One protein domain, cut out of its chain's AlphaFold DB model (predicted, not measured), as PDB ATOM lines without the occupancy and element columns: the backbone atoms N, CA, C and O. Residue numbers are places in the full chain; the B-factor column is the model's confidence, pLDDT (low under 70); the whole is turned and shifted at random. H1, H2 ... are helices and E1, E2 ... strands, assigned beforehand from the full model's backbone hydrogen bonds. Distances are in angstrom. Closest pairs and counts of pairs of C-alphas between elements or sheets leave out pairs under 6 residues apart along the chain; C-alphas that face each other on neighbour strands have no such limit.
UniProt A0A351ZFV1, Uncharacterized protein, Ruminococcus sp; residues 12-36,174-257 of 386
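This is residues 12 to 36 and 174 to 257 of the 386 residues of an uncharacterized protein of Ruminococcus sp (UniProt A0A351ZFV1). What does one see first? One antiparallel sheet is folded back on itself, with strands E3 and E2 facing E4 and E5 and with E1 as the hinge, and the long E1 and E2 hairpin reaches out from this fold as an arm. Helix H1 lies by that arm and only grazes it, and its residues 31 to 34 stick out with residues 35 and 36. What is the make-up? The 109 printed residues hold H1, E1, E2, E3, E4 and E5, in that order, of mixed class; the sheet runs E3 E2 E1 E4 E5. How large is it? It is only just compact, close to loose, with a radius of gyration of the C-alphas of 15.6 A and spans of 43 by 34 by 26 A.

Where is the helix? H1 is residues 20 to 34, 20.8 A long, and begins with C-alpha 20 at (-111.401, -62.325, 149.888). Where are the long strands? E1 is residues 176 to 191, 32.5 A, and bends by 96 degrees at residue 179; E2 is residues 198 to 210, 35.0 A. Where are the shorter ones? E3 is residues 213 to 218, E4 residues 234 to 240, 18.5 A, and E5 residues 243 to 249, ending with C-alpha 249 at (-100.151, -53.355, 125.279).

What do the first residues and H1 meet? Residues 12 to 13 pair antiparallel with residues 185 to 186 of E1. H1 is on the sheet but only grazes it, with residues 22 to 30; every O i to N i+4 pair in H1 is within hydrogen-bond range. How do E1, E2 and E3 pair? They form a meander, each strand the antiparallel neighbour of the one before, with N 186 and O 203 at 2.7 A and N 206 and O 217 at 2.9 A. Where do E4 and E5 come in? E4 is the antiparallel neighbour of E1, N 178 and O 237 being 2.8 A apart, and E1, E2, E3 and E4 form a Greek key, four strands in a row of which three, E1, E2 and E3, are a meander and the first is the antiparallel neighbour of the fourth. E4 and E5 are a hairpin, with N 238 and O 248 at 2.8 A. Do the edge strands meet? E3 and E5 have 9 pairs of C-alphas within 8 A, the closest being those of Ala 217 and Tyr 245, 5.3 A.

Which C-alphas are farthest apart? Those of Thr 195 and Gly 212, 44.8 A. Where is the cut? Residues 37 to 173 are not printed, and C-alphas 36 and 174 are 37.7 A apart across it. Which link is long? That from E3 to E4, residues 219 to 233. Where is confidence low? Residues 27 to 36, 174 to 176, 190 to 199 and 250 to 257 have pLDDT under 70, and the mean of the printed part is 74.0.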
ATOM      1  N   PHE A  12    -107.716 -49.777 143.251       80.62
ATOM      2  CA  PHE A  12    -106.344 -50.108 142.874       80.62
ATOM      3  C   PHE A  12    -105.727 -51.076 143.888       80.62
ATOM      4  O   PHE A  12    -105.775 -50.825 145.092       80.62
ATOM      5  N   SER A  13    -105.127 -52.158 143.397       82.38
ATOM      6  CA  SER A  13    -104.418 -53.148 144.211       82.38
ATOM      7  C   SER A  13    -103.085 -53.521 143.570       82.38
ATOM      8  O   SER A  13    -102.965 -53.559 142.349       82.38
ATOM      9  N   LYS A  14    -102.080 -53.817 144.398       86.25
ATOM     10  CA  LYS A  14    -100.794 -54.379 143.949       86.25
ATOM     11  C   LYS A  14    -100.780 -55.908 143.987       86.25
ATOM     12  O   LYS A  14     -99.796 -56.517 143.583       86.25
ATOM     13  N   GLU A  15    -101.843 -56.533 144.482       84.06
ATOM     14  CA  GLU A  15    -101.953 -57.987 144.521       84.06
ATOM     15  C   GLU A  15    -102.491 -58.502 143.181       84.06
ATOM     16  O   GLU A  15    -103.495 -58.004 142.661       84.06
ATOM     17  N   GLN A  16    -101.808 -59.494 142.606       80.00
ATOM     18  CA  GLN A  16    -102.191 -60.118 141.334       80.00
ATOM     19  C   GLN A  16    -103.468 -60.953 141.479       80.00
ATOM     20  O   GLN A  16    -104.355 -60.918 140.623       80.00
ATOM     21  N   GLU A  17    -103.583 -61.668 142.597       81.31
ATOM     22  CA  GLU A  17    -104.796 -62.376 142.983       81.31
ATOM     23  C   GLU A  17    -105.697 -61.487 143.840       81.31
ATOM     24  O   GLU A  17    -105.247 -60.607 144.573       81.31
ATOM     25  N   MET A  18    -107.004 -61.712 143.731       78.62
ATOM     26  CA  MET A  18    -107.987 -60.970 144.507       78.62
ATOM     27  C   MET A  18    -108.154 -61.605 145.880       78.62
ATOM     28  O   MET A  18    -108.634 -62.735 145.983       78.62
ATOM     29  N   SER A  19    -107.803 -60.868 146.933       79.06
ATOM     30  CA  SER A  19    -108.071 -61.323 148.291       79.06
ATOM     31  C   SER A  19    -109.577 -61.320 148.582       79.06
ATOM     32  O   SER A  19    -110.362 -60.542 148.025       79.06
ATOM     33  N   GLN A  20    -109.996 -62.191 149.500       73.56
ATOM     34  CA  GLN A  20    -111.401 -62.325 149.888       73.56
ATOM     35  C   GLN A  20    -111.948 -61.040 150.550       73.56
ATOM     36  O   GLN A  20    -113.099 -60.673 150.326       73.56
ATOM     37  N   ASP A  21    -111.110 -60.302 151.288       75.75
ATOM     38  CA  ASP A  21    -111.473 -59.012 151.902       75.75
ATOM     39  C   ASP A  21    -111.654 -57.891 150.857       75.75
ATOM     40  O   ASP A  21    -112.561 -57.062 150.968       75.75
ATOM     41  N   GLU A  22    -110.835 -57.872 149.800       72.62
ATOM     42  CA  GLU A  22    -111.007 -56.934 148.683       72.62
ATOM     43  C   GLU A  22    -112.284 -57.233 147.891       72.62
ATOM     44  O   GLU A  22    -113.006 -56.298 147.533       72.62
ATOM     45  N   ALA A  23    -112.598 -58.514 147.663       72.12
ATOM     46  CA  ALA A  23    -113.844 -58.931 147.021       72.12
ATOM     47  C   ALA A  23    -115.072 -58.455 147.821       72.12
ATOM     48  O   ALA A  23    -115.985 -57.851 147.251       72.12
ATOM     49  N   ASP A  24    -115.055 -58.616 149.147       72.19
ATOM     50  CA  ASP A  24    -116.122 -58.155 150.041       72.19
ATOM     51  C   ASP A  24    -116.263 -56.621 150.048       72.19
ATOM     52  O   ASP A  24    -117.378 -56.086 150.079       72.19
ATOM     53  N   LYS A  25    -115.146 -55.880 149.999       73.56
ATOM     54  CA  LYS A  25    -115.141 -54.408 149.905       73.56
ATOM     55  C   LYS A  25    -115.697 -53.919 148.572       73.56
ATOM     56  O   LYS A  25    -116.531 -53.012 148.567       73.56
ATOM     57  N   LEU A  26    -115.287 -54.532 147.463       70.62
ATOM     58  CA  LEU A  26    -115.807 -54.246 146.124       70.62
ATOM     59  C   LEU A  26    -117.301 -54.570 146.038       70.62
ATOM     60  O   LEU A  26    -118.069 -53.762 145.520       70.62
ATOM     61  N   GLN A  27    -117.749 -55.687 146.614       67.94
ATOM     62  CA  GLN A  27    -119.163 -56.054 146.660       67.94
ATOM     63  C   GLN A  27    -119.985 -55.079 147.519       67.94
ATOM     64  O   GLN A  27    -121.065 -54.656 147.108       67.94
ATOM     65  N   LYS A  28    -119.477 -54.650 148.681       67.56
ATOM     66  CA  LYS A  28    -120.124 -53.609 149.506       67.56
ATOM     67  C   LYS A  28    -120.183 -52.261 148.784       67.56
ATOM     68  O   LYS A  28    -121.227 -51.607 148.810       67.56
ATOM     69  N   ALA A  29    -119.106 -51.863 148.103       64.50
ATOM     70  CA  ALA A  29    -119.075 -50.663 147.270       64.50
ATOM     71  C   ALA A  29    -120.102 -50.759 146.131       64.50
ATOM     72  O   ALA A  29    -120.871 -49.819 145.922       64.50
ATOM     73  N   LEU A  30    -120.209 -51.923 145.484       60.47
ATOM     74  CA  LEU A  30    -121.215 -52.207 144.468       60.47
ATOM     75  C   LEU A  30    -122.629 -52.039 145.019       60.47
ATOM     76  O   LEU A  30    -123.400 -51.279 144.447       60.47
ATOM     77  N   ILE A  31    -122.958 -52.682 146.140       58.81
ATOM     78  CA  ILE A  31    -124.283 -52.595 146.765       58.81
ATOM     79  C   ILE A  31    -124.603 -51.134 147.105       58.81
ATOM     80  O   ILE A  31    -125.674 -50.644 146.761       58.81
ATOM     81  N   SER A  32    -123.649 -50.389 147.671       53.88
ATOM     82  CA  SER A  32    -123.825 -48.958 147.956       53.88
ATOM     83  C   SER A  32    -124.009 -48.098 146.693       53.88
ATOM     84  O   SER A  32    -124.748 -47.114 146.715       53.88
ATOM     85  N   SER A  33    -123.386 -48.489 145.574       47.19
ATOM     86  CA  SER A  33    -123.518 -47.826 144.271       47.19
ATOM     87  C   SER A  33    -124.799 -48.210 143.523       47.19
ATOM     88  O   SER A  33    -125.305 -47.401 142.760       47.19
ATOM     89  N   VAL A  34    -125.359 -49.400 143.775       49.88
ATOM     90  CA  VAL A  34    -126.667 -49.849 143.263       49.88
ATOM     91  C   VAL A  34    -127.807 -49.065 143.927       49.88
ATOM     92  O   VAL A  34    -128.839 -48.840 143.302       49.88
ATOM     93  N   PHE A  35    -127.603 -48.586 145.160       43.59
ATOM     94  CA  PHE A  35    -128.537 -47.684 145.847       43.59
ATOM     95  C   PHE A  35    -128.321 -46.198 145.551       43.59
ATOM     96  O   PHE A  35    -129.179 -45.383 145.900       43.59
ATOM     97  N   LYS A  36    -127.231 -45.816 144.875       38.28
ATOM     98  CA  LYS A  36    -127.239 -44.544 144.156       38.28
ATOM     99  C   LYS A  36    -128.079 -44.783 142.911       38.28
ATOM    100  O   LYS A  36    -127.722 -45.665 142.133       38.28
ATOM    101  N   PHE A 174    -100.735 -45.780 117.585       55.94
ATOM    102  CA  PHE A 174     -99.739 -46.497 118.382       55.94
ATOM    103  C   PHE A 174     -98.377 -46.318 117.715       55.94
ATOM    104  O   PHE A 174     -97.902 -47.195 117.004       55.94
ATOM    105  N   GLY A 175     -97.854 -45.092 117.804       58.31
ATOM    106  CA  GLY A 175     -96.739 -44.629 116.974       58.31
ATOM    107  C   GLY A 175     -95.365 -44.821 117.602       58.31
ATOM    108  O   GLY A 175     -94.383 -44.924 116.870       58.31
ATOM    109  N   GLU A 176     -95.291 -44.874 118.931       69.81
ATOM    110  CA  GLU A 176     -94.027 -44.980 119.652       69.81
ATOM    111  C   GLU A 176     -94.091 -46.099 120.692       69.81
ATOM    112  O   GLU A 176     -94.949 -46.109 121.581       69.81
ATOM    113  N   GLU A 177     -93.176 -47.054 120.535       81.06
ATOM    114  CA  GLU A 177     -92.981 -48.176 121.444       81.06
ATOM    115  C   GLU A 177     -92.156 -47.713 122.648       81.06
ATOM    116  O   GLU A 177     -91.017 -47.261 122.509       81.06
ATOM    117  N   VAL A 178     -92.724 -47.851 123.842       84.19
ATOM    118  CA  VAL A 178     -92.038 -47.613 125.112       84.19
ATOM    119  C   VAL A 178     -92.175 -48.820 126.023       84.19
ATOM    120  O   VAL A 178     -93.187 -49.516 126.036       84.19
ATOM    121  N   GLU A 179     -91.141 -49.073 126.814       88.75
ATOM    122  CA  GLU A 179     -91.187 -50.099 127.846       88.75
ATOM    123  C   GLU A 179     -91.898 -49.530 129.083       88.75
ATOM    124  O   GLU A 179     -91.478 -48.510 129.637       88.75
ATOM    125  N   GLY A 180     -92.986 -50.176 129.500       89.44
ATOM    126  CA  GLY A 180     -93.722 -49.818 130.708       89.44
ATOM    127  C   GLY A 180     -93.688 -50.923 131.750       89.44
ATOM    128  O   GLY A 180     -93.732 -52.106 131.421       89.44
ATOM    129  N   GLU A 181     -93.627 -50.530 133.017       92.88
ATOM    130  CA  GLU A 181     -93.625 -51.423 134.172       92.88
ATOM    131  C   GLU A 181     -95.024 -51.494 134.786       92.88
ATOM    132  O   GLU A 181     -95.662 -50.470 135.034       92.88
ATOM    133  N   CYS A 182     -95.520 -52.706 135.035       90.88
ATOM    134  CA  CYS A 182     -96.797 -52.905 135.711       90.88
ATOM    135  C   CYS A 182     -96.675 -52.508 137.189       90.88
ATOM    136  O   CYS A 182     -95.965 -53.154 137.957       90.88
ATOM    137  N   ILE A 183     -97.392 -51.469 137.616       91.00
ATOM    138  CA  ILE A 183     -97.344 -50.963 138.999       91.00
ATOM    139  C   ILE A 183     -98.486 -51.485 139.881       91.00
ATOM    140  O   ILE A 183     -98.461 -51.303 141.103       91.00
ATOM    141  N   GLY A 184     -99.489 -52.128 139.278       88.44
ATOM    142  CA  GLY A 184    -100.643 -52.708 139.959       88.44
ATOM    143  C   GLY A 184    -101.829 -52.916 139.022       88.44
ATOM    144  O   GLY A 184    -101.698 -52.836 137.804       88.44
ATOM    145  N   TYR A 185    -103.003 -53.157 139.598       85.81
ATOM    146  CA  TYR A 185    -104.224 -53.485 138.874       85.81
ATOM    147  C   TYR A 185    -105.388 -52.641 139.363       85.81
ATOM    148  O   TYR A 185    -105.629 -52.486 140.562       85.81
ATOM    149  N   ILE A 186    -106.161 -52.153 138.409       83.75
ATOM    150  CA  ILE A 186    -107.488 -51.613 138.620       83.75
ATOM    151  C   ILE A 186    -108.490 -52.747 138.578       83.75
ATOM    152  O   ILE A 186    -108.587 -53.489 137.604       83.75
ATOM    153  N   ARG A 187    -109.278 -52.836 139.643       82.31
ATOM    154  CA  ARG A 187    -110.391 -53.764 139.753       82.31
ATOM    155  C   ARG A 187    -111.683 -52.988 139.610       82.31
ATOM    156  O   ARG A 187    -111.949 -52.047 140.366       82.31
ATOM    157  N   SER A 188    -112.473 -53.366 138.616       73.69
ATOM    158  CA  SER A 188    -113.740 -52.713 138.305       73.69
ATOM    159  C   SER A 188    -114.817 -53.745 138.002       73.69
ATOM    160  O   SER A 188    -114.538 -54.928 137.826       73.69
ATOM    161  N   PHE A 189    -116.070 -53.303 137.996       71.06
ATOM    162  CA  PHE A 189    -117.189 -54.156 137.628       71.06
ATOM    163  C   PHE A 189    -117.565 -53.907 136.181       71.06
ATOM    164  O   PHE A 189    -117.992 -52.804 135.835       71.06
ATOM    165  N   GLN A 190    -117.483 -54.949 135.366       64.69
ATOM    166  CA  GLN A 190    -117.991 -54.921 134.008       64.69
ATOM    167  C   GLN A 190    -119.387 -55.544 133.984       64.69
ATOM    168  O   GLN A 190    -119.608 -56.647 134.485       64.69
ATOM    169  N   SER A 191    -120.359 -54.812 133.439       54.91
ATOM    170  CA  SER A 191    -121.672 -55.371 133.120       54.91
ATOM    171  C   SER A 191    -121.622 -55.841 131.676       54.91
ATOM    172  O   SER A 191    -121.529 -55.016 130.769       54.91
ATOM    173  N   THR A 192    -121.692 -57.146 131.447       50.28
ATOM    174  CA  THR A 192    -121.958 -57.673 130.107       50.28
ATOM    175  C   THR A 192    -123.420 -57.402 129.751       50.28
ATOM    176  O   THR A 192    -124.309 -57.520 130.593       50.28
ATOM    177  N   HIS A 193    -123.690 -56.980 128.514       43.03
ATOM    178  CA  HIS A 193    -125.038 -56.581 128.082       43.03
ATOM    179  C   HIS A 193    -126.062 -57.731 128.120       43.03
ATOM    180  O   HIS A 193    -127.261 -57.471 128.197       43.03
ATOM    181  N   GLU A 194    -125.604 -58.983 128.093       43.41
ATOM    182  CA  GLU A 194    -126.458 -60.172 127.958       43.41
ATOM    183  C   GLU A 194    -126.943 -60.747 129.290       43.41
ATOM    184  O   GLU A 194    -127.954 -61.445 129.351       43.41
ATOM    185  N   THR A 195    -126.270 -60.416 130.388       41.97
ATOM    186  CA  THR A 195    -126.656 -60.855 131.724       41.97
ATOM    187  C   THR A 195    -126.445 -59.703 132.680       41.97
ATOM    188  O   THR A 195    -125.338 -59.191 132.776       41.97
ATOM    189  N   HIS A 196    -127.448 -59.340 133.479       49.22
ATOM    190  CA  HIS A 196    -127.308 -58.368 134.577       49.22
ATOM    191  C   HIS A 196    -126.281 -58.780 135.665       49.22
ATOM    192  O   HIS A 196    -126.229 -58.186 136.743       49.22
ATOM    193  N   HIS A 197    -125.465 -59.803 135.407       53.19
ATOM    194  CA  HIS A 197    -124.327 -60.203 136.205       53.19
ATOM    195  C   HIS A 197    -123.165 -59.244 135.959       53.19
ATOM    196  O   HIS A 197    -122.591 -59.180 134.877       53.19
ATOM    197  N   ARG A 198    -122.821 -58.491 137.002       62.19
ATOM    198  CA  ARG A 198    -121.599 -57.694 137.036       62.19
ATOM    199  C   ARG A 198    -120.450 -58.613 137.422       62.19
ATOM    200  O   ARG A 198    -120.454 -59.148 138.531       62.19
ATOM    201  N   THR A 199    -119.495 -58.805 136.526       68.12
ATOM    202  CA  THR A 199    -118.270 -59.558 136.806       68.12
ATOM    203  C   THR A 199    -117.168 -58.593 137.215       68.12
ATOM    204  O   THR A 199    -117.103 -57.462 136.729       68.12
ATOM    205  N   ILE A 200    -116.329 -59.007 138.166       74.38
ATOM    206  CA  ILE A 200    -115.140 -58.230 138.517       74.38
ATOM    207  C   ILE A 200    -114.090 -58.504 137.449       74.38
ATOM    208  O   ILE A 200    -113.830 -59.661 137.107       74.38
ATOM    209  N   VAL A 201    -113.508 -57.433 136.933       79.94
ATOM    210  CA  VAL A 201    -112.430 -57.479 135.957       79.94
ATOM    211  C   VAL A 201    -111.207 -56.756 136.489       79.94
ATOM    212  O   VAL A 201    -111.327 -55.752 137.196       79.94
ATOM    213  N   ASN A 202    -110.040 -57.287 136.137       81.19
ATOM    214  CA  ASN A 202    -108.742 -56.757 136.515       81.19
ATOM    215  C   ASN A 202    -108.050 -56.182 135.276       81.19
ATOM    216  O   ASN A 202    -107.885 -56.872 134.271       81.19
ATOM    217  N   THR A 203    -107.629 -54.927 135.369       84.12
ATOM    218  CA  THR A 203    -106.930 -54.199 134.311       84.12
ATOM    219  C   THR A 203    -105.605 -53.682 134.865       84.12
ATOM    220  O   THR A 203    -105.624 -52.928 135.836       84.12
ATOM    221  N   PRO A 204    -104.451 -54.076 134.313       86.94
ATOM    222  CA  PRO A 204    -103.155 -53.605 134.783       86.94
ATOM    223  C   PRO A 204    -102.968 -52.103 134.537       86.94
ATOM    224  O   PRO A 204    -103.519 -51.513 133.604       86.94
ATOM    225  N   VAL A 205    -102.189 -51.481 135.413       88.06
ATOM    226  CA  VAL A 205    -101.769 -50.083 135.334       88.06
ATOM    227  C   VAL A 205    -100.272 -50.069 135.104       88.06
ATOM    228  O   VAL A 205     -99.523 -50.722 135.833       88.06
ATOM    229  N   TYR A 206     -99.850 -49.295 134.116       89.62
ATOM    230  CA  TYR A 206     -98.462 -49.202 133.709       89.62
ATOM    231  C   TYR A 206     -97.881 -47.835 134.036       89.62
ATOM    232  O   TYR A 206     -98.540 -46.812 133.839       89.62
ATOM    233  N   GLU A 207     -96.633 -47.828 134.491       91.50
ATOM    234  CA  GLU A 207     -95.780 -46.648 134.580       91.50
ATOM    235  C   GLU A 207     -94.710 -46.709 133.487       91.50
ATOM    236  O   GLU A 207     -94.053 -47.732 133.306       91.50
ATOM    237  N   TYR A 208     -94.544 -45.622 132.738       91.19
ATOM    238  CA  TYR A 208     -93.590 -45.538 131.632       91.19
ATOM    239  C   TYR A 208     -93.060 -44.113 131.490       91.19
ATOM    240  O   TYR A 208     -93.669 -43.143 131.948       91.19
ATOM    241  N   TYR A 209     -91.891 -43.992 130.865       89.19
ATOM    242  CA  TYR A 209     -91.247 -42.710 130.604       89.19
ATOM    243  C   TYR A 209     -91.487 -42.293 129.154       89.19
ATOM    244  O   TYR A 209     -91.080 -43.002 128.235       89.19
ATOM    245  N   TYR A 210     -92.138 -41.150 128.949       87.50
ATOM    246  CA  TYR A 210     -92.472 -40.627 127.626       87.50
ATOM    247  C   TYR A 210     -92.318 -39.104 127.605       87.50
ATOM    248  O   TYR A 210     -92.719 -38.424 128.549       87.50
ATOM    249  N   ASP A 211     -91.696 -38.575 126.549       84.31
ATOM    250  CA  ASP A 211     -91.452 -37.135 126.341       84.31
ATOM    251  C   ASP A 211     -90.912 -36.388 127.584       84.31
ATOM    252  O   ASP A 211     -91.380 -35.324 127.993       84.31
ATOM    253  N   GLY A 212     -89.926 -36.987 128.257       83.19
ATOM    254  CA  GLY A 212     -89.268 -36.373 129.411       83.19
ATOM    255  C   GLY A 212     -89.993 -36.540 130.755       83.19
ATOM    256  O   GLY A 212     -89.462 -36.097 131.778       83.19
ATOM    257  N   GLN A 213     -91.172 -37.173 130.785       89.44
ATOM    258  CA  GLN A 213     -92.019 -37.308 131.975       89.44
ATOM    259  C   GLN A 213     -92.352 -38.771 132.287       89.44
ATOM    260  O   GLN A 213     -92.514 -39.595 131.391       89.44
ATOM    261  N   TYR A 214     -92.491 -39.092 133.576       87.81
ATOM    262  CA  TYR A 214     -93.071 -40.363 134.011       87.81
ATOM    263  C   TYR A 214     -94.594 -40.250 134.005       87.81
ATOM    264  O   TYR A 214     -95.163 -39.388 134.681       87.81
ATOM    265  N   LEU A 215     -95.242 -41.114 133.231       87.94
ATOM    266  CA  LEU A 215     -96.688 -41.176 133.075       87.94
ATOM    267  C   LEU A 215     -97.212 -42.506 133.612       87.94
ATOM    268  O   LEU A 215     -96.527 -43.525 133.574       87.94
ATOM    269  N   GLN A 216     -98.449 -42.479 134.107       87.56
ATOM    270  CA  GLN A 216     -99.163 -43.661 134.576       87.56
ATOM    271  C   GLN A 216    -100.494 -43.765 133.836       87.56
ATOM    272  O   GLN A 216    -101.313 -42.835 133.870       87.56
ATOM    273  N   ALA A 217    -100.712 -44.894 133.171       85.00
ATOM    274  CA  ALA A 217    -101.920 -45.135 132.400       85.00
ATOM    275  C   ALA A 217    -102.476 -46.535 132.629       85.00
ATOM    276  O   ALA A 217    -101.773 -47.499 132.928       85.00
ATOM    277  N   ILE A 218    -103.791 -46.616 132.491       83.56
ATOM    278  CA  ILE A 218    -104.554 -47.852 132.585       83.56
ATOM    279  C   ILE A 218    -104.416 -48.590 131.252       83.56
ATOM    280  O   ILE A 218    -104.705 -47.999 130.205       83.56
ATOM    281  N   GLY A 219    -103.995 -49.856 131.299       78.00
ATOM    282  CA  GLY A 219    -103.887 -50.719 130.127       78.00
ATOM    283  C   GLY A 219    -105.236 -50.948 129.440       78.00
ATOM    284  O   GLY A 219    -106.303 -50.821 130.039       78.00
ATOM    285  N   ASN A 220    -105.197 -51.295 128.156       76.00
ATOM    286  CA  ASN A 220    -106.387 -51.598 127.356       76.00
ATOM    287  C   ASN A 220    -106.910 -53.034 127.541       76.00
ATOM    288  O   ASN A 220    -107.985 -53.366 127.044       76.00
ATOM    289  N   GLU A 221    -106.130 -53.884 128.196       74.31
ATOM    290  CA  GLU A 221    -106.423 -55.290 128.442       74.31
ATOM    291  C   GLU A 221    -107.285 -55.491 129.697       74.31
ATOM    292  O   GLU A 221    -107.171 -54.777 130.696       74.31
ATOM    293  N   VAL A 222    -108.191 -56.466 129.642       78.00
ATOM    294  CA  VAL A 222    -109.164 -56.731 130.704       78.00
ATOM    295  C   VAL A 222    -109.194 -58.228 130.974       78.00
ATOM    296  O   VAL A 222    -109.462 -59.019 130.072       78.00
ATOM    297  N   TYR A 223    -108.940 -58.612 132.222       77.00
ATOM    298  CA  TYR A 223    -108.833 -60.008 132.630       77.00
ATOM    299  C   TYR A 223    -109.960 -60.411 133.579       77.00
ATOM    300  O   TYR A 223    -110.248 -59.730 134.568       77.00
ATOM    301  N   HIS A 224    -110.576 -61.561 133.299       76.06
ATOM    302  CA  HIS A 224    -111.458 -62.245 134.240       76.06
ATOM    303  C   HIS A 224    -110.609 -63.139 135.151       76.06
ATOM    304  O   HIS A 224    -110.079 -64.155 134.707       76.06
ATOM    305  N   GLY A 225    -110.478 -62.760 136.425       75.12
ATOM    306  CA  GLY A 225    -109.575 -63.429 137.368       75.12
ATOM    307  C   GLY A 225    -108.196 -62.767 137.428       75.12
ATOM    308  O   GLY A 225    -108.069 -61.575 137.154       75.12
ATOM    309  N   ALA A 226    -107.169 -63.508 137.847       76.75
ATOM    310  CA  ALA A 226    -105.814 -62.972 137.971       76.75
ATOM    311  C   ALA A 226    -105.272 -62.537 136.600       76.75
ATOM    312  O   ALA A 226    -105.355 -63.289 135.628       76.75
ATOM    313  N   ALA A 227    -104.727 -61.321 136.523       79.62
ATOM    314  CA  ALA A 227    -104.042 -60.871 135.319       79.62
ATOM    315  C   ALA A 227    -102.747 -61.689 135.136       79.62
ATOM    316  O   ALA A 227    -102.078 -61.969 136.132       79.62
ATOM    317  N   PRO A 228    -102.377 -62.084 133.906       79.62
ATOM    318  CA  PRO A 228    -101.195 -62.908 133.650       79.62
ATOM    319  C   PRO A 228     -99.885 -62.168 133.940       79.62
ATOM    320  O   PRO A 228     -98.910 -62.802 134.331       79.62
ATOM    321  N   ILE A 229     -99.877 -60.842 133.792       82.94
ATOM    322  CA  ILE A 229     -98.727 -59.985 134.083       82.94
ATOM    323  C   ILE A 229     -98.593 -59.729 135.586       82.94
ATOM    324  O   ILE A 229     -99.586 -59.382 136.228       82.94
ATOM    325  N   ALA A 230     -97.389 -59.858 136.145       86.81
ATOM    326  CA  ALA A 230     -97.098 -59.571 137.555       86.81
ATOM    327  C   ALA A 230     -96.704 -58.096 137.797       86.81
ATOM    328  O   ALA A 230     -96.219 -57.407 136.902       86.81
ATOM    329  N   VAL A 231     -96.867 -57.598 139.029       89.31
ATOM    330  CA  VAL A 231     -96.360 -56.264 139.412       89.31
ATOM    331  C   VAL A 231     -94.829 -56.253 139.364       89.31
ATOM    332  O   VAL A 231     -94.182 -57.135 139.926       89.31
ATOM    333  N   GLY A 232     -94.261 -55.239 138.712       88.00
ATOM    334  CA  GLY A 232     -92.832 -55.104 138.417       88.00
ATOM    335  C   GLY A 232     -92.399 -55.747 137.095       88.00
ATOM    336  O   GLY A 232     -91.255 -55.575 136.675       88.00
ATOM    337  N   GLU A 233     -93.287 -56.482 136.419       89.25
ATOM    338  CA  GLU A 233     -93.020 -57.011 135.082       89.25
ATOM    339  C   GLU A 233     -93.142 -55.898 134.033       89.25
ATOM    340  O   GLU A 233     -93.983 -54.999 134.148       89.25
ATOM    341  N   ARG A 234     -92.289 -55.956 133.007       89.12
ATOM    342  CA  ARG A 234     -92.239 -54.960 131.937       89.12
ATOM    343  C   ARG A 234     -92.846 -55.494 130.650       89.12
ATOM    344  O   ARG A 234     -92.619 -56.645 130.280       89.12
ATOM    345  N   LYS A 235     -93.590 -54.638 129.954       86.75
ATOM    346  CA  LYS A 235     -94.180 -54.918 128.642       86.75
ATOM    347  C   LYS A 235     -93.920 -53.770 127.678       86.75
ATOM    348  O   LYS A 235     -93.759 -52.621 128.086       86.75
ATOM    349  N   LEU A 236     -93.912 -54.105 126.392       85.06
ATOM    350  CA  LEU A 236     -93.914 -53.118 125.321       85.06
ATOM    351  C   LEU A 236     -95.310 -52.509 125.200       85.06
ATOM    352  O   LEU A 236     -96.310 -53.202 124.984       85.06
ATOM    353  N   LEU A 237     -95.355 -51.196 125.370       83.88
ATOM    354  CA  LEU A 237     -96.539 -50.375 125.237       83.88
ATOM    355  C   LEU A 237     -96.390 -49.529 123.987       83.88
ATOM    356  O   LEU A 237     -95.358 -48.899 123.777       83.88
ATOM    357  N   ASN A 238     -97.449 -49.449 123.200       81.00
ATOM    358  CA  ASN A 238     -97.567 -48.393 122.219       81.00
ATOM    359  C   ASN A 238     -98.338 -47.221 122.802       81.00
ATOM    360  O   ASN A 238     -99.463 -47.395 123.275       81.00
ATOM    361  N   VAL A 239     -97.748 -46.035 122.718       78.19
ATOM    362  CA  VAL A 239     -98.350 -44.785 123.187       78.19
ATOM    363  C   VAL A 239     -98.914 -44.014 121.994       78.19
ATOM    364  O   VAL A 239     -98.279 -43.943 120.936       78.19
ATOM    365  N   ASP A 240    -100.109 -43.440 122.151       77.00
ATOM    366  CA  ASP A 240    -100.649 -42.471 121.196       77.00
ATOM    367  C   ASP A 240     -99.929 -41.116 121.370       77.00
ATOM    368  O   ASP A 240    -100.036 -40.498 122.432       77.00
ATOM    369  N   PRO A 241     -99.220 -40.593 120.349       75.62
ATOM    370  CA  PRO A 241     -98.542 -39.299 120.456       75.62
ATOM    371  C   PRO A 241     -99.492 -38.115 120.690       75.62
ATOM    372  O   PRO A 241     -99.056 -37.057 121.142       75.62
ATOM    373  N   SER A 242    -100.777 -38.258 120.347       74.56
ATOM    374  CA  SER A 242    -101.800 -37.222 120.522       74.56
ATOM    375  C   SER A 242    -102.485 -37.256 121.893       74.56
ATOM    376  O   SER A 242    -102.937 -36.211 122.365       74.56
ATOM    377  N   ASP A 243    -102.511 -38.418 122.552       78.00
ATOM    378  CA  ASP A 243    -102.928 -38.594 123.947       78.00
ATOM    379  C   ASP A 243    -102.002 -39.613 124.634       78.00
ATOM    380  O   ASP A 243    -102.277 -40.814 124.608       78.00
ATOM    381  N   PRO A 244    -100.930 -39.150 125.305       78.12
ATOM    382  CA  PRO A 244     -99.935 -40.028 125.906       78.12
ATOM    383  C   PRO A 244    -100.476 -40.960 126.988       78.12
ATOM    384  O   PRO A 244     -99.725 -41.810 127.444       78.12
ATOM    385  N   TYR A 245    -101.726 -40.797 127.438       78.75
ATOM    386  CA  TYR A 245    -102.376 -41.689 128.395       78.75
ATOM    387  C   TYR A 245    -103.208 -42.797 127.732       78.75
ATOM    388  O   TYR A 245    -103.707 -43.665 128.456       78.75
ATOM    389  N   ASP A 246    -103.425 -42.784 126.414       77.00
ATOM    390  CA  ASP A 246    -104.017 -43.912 125.686       77.00
ATOM    391  C   ASP A 246    -102.899 -44.862 125.244       77.00
ATOM    392  O   ASP A 246    -102.110 -44.564 124.349       77.00
ATOM    393  N   ILE A 247    -102.812 -46.001 125.931       74.06
ATOM    394  CA  ILE A 247    -101.765 -47.001 125.723       74.06
ATOM    395  C   ILE A 247    -102.358 -48.305 125.203       74.06
ATOM    396  O   ILE A 247    -103.462 -48.709 125.582       74.06
ATOM    397  N   TYR A 248    -101.602 -48.987 124.349       76.50
ATOM    398  CA  TYR A 248    -101.924 -50.324 123.872       76.50
ATOM    399  C   TYR A 248    -100.788 -51.274 124.176       76.50
ATOM    400  O   TYR A 248     -99.676 -51.114 123.676       76.50
ATOM    401  N   VAL A 249    -101.089 -52.278 124.988       73.19
ATOM    402  CA  VAL A 249    -100.151 -53.355 125.279       73.19
ATOM    403  C   VAL A 249    -100.056 -54.232 124.036       73.19
ATOM    404  O   VAL A 249    -101.075 -54.727 123.547       73.19
ATOM    405  N   GLN A 250     -98.848 -54.387 123.488       67.19
ATOM    406  CA  GLN A 250     -98.625 -55.367 122.427       67.19
ATOM    407  C   GLN A 250     -98.755 -56.763 123.025       67.19
ATOM    408  O   GLN A 250     -97.914 -57.219 123.799       67.19
ATOM    409  N   ASP A 251     -99.839 -57.428 122.659       61.34
ATOM    410  CA  ASP A 251    -100.078 -58.811 123.022       61.34
ATOM    411  C   ASP A 251     -99.507 -59.687 121.899       61.34
ATOM    412  O   ASP A 251    -100.110 -59.816 120.829       61.34
ATOM    413  N   GLU A 252     -98.303 -60.235 122.102       52.94
ATOM    414  CA  GLU A 252     -97.611 -61.088 121.115       52.94
ATOM    415  C   GLU A 252     -98.452 -62.320 120.714       52.94
ATOM    416  O   GLU A 252     -98.272 -62.870 119.626       52.94
ATOM    417  N   ASP A 253     -99.428 -62.705 121.547       48.06
ATOM    418  CA  ASP A 253    -100.296 -63.869 121.360       48.06
ATOM    419  C   ASP A 253    -101.639 -63.572 120.661       48.06
ATOM    420  O   ASP A 253    -102.452 -64.490 120.462       48.06
ATOM    421  N   GLN A 254    -101.905 -62.330 120.223       47.09
ATOM    422  CA  GLN A 254    -103.093 -62.046 119.410       47.09
ATOM    423  C   GLN A 254    -102.989 -62.733 118.044       47.09
ATOM    424  O   GLN A 254    -102.414 -62.229 117.079       47.09
ATOM    425  N   LYS A 255    -103.591 -63.924 117.953       45.94
ATOM    426  CA  LYS A 255    -103.629 -64.716 116.723       45.94
ATOM    427  C   LYS A 255    -104.164 -63.865 115.558       45.94
ATOM    428  O   LYS A 255    -105.279 -63.341 115.651       45.94
ATOM    429  N   PRO A 256    -103.479 -63.837 114.397       50.19
ATOM    430  CA  PRO A 256    -103.919 -63.105 113.200       50.19
ATOM    431  C   PRO A 256    -105.249 -63.613 112.606       50.19
ATOM    432  O   PRO A 256    -105.748 -63.073 111.616       50.19
ATOM    433  N   SER A 257    -105.861 -64.641 113.206       49.91
ATOM    434  CA  SER A 257    -107.126 -65.235 112.776       49.91
ATOM    435  C   SER A 257    -108.290 -64.244 112.766       49.91
ATOM    436  O   SER A 257    -109.148 -64.351 111.894       49.91
TER     437      SER A 257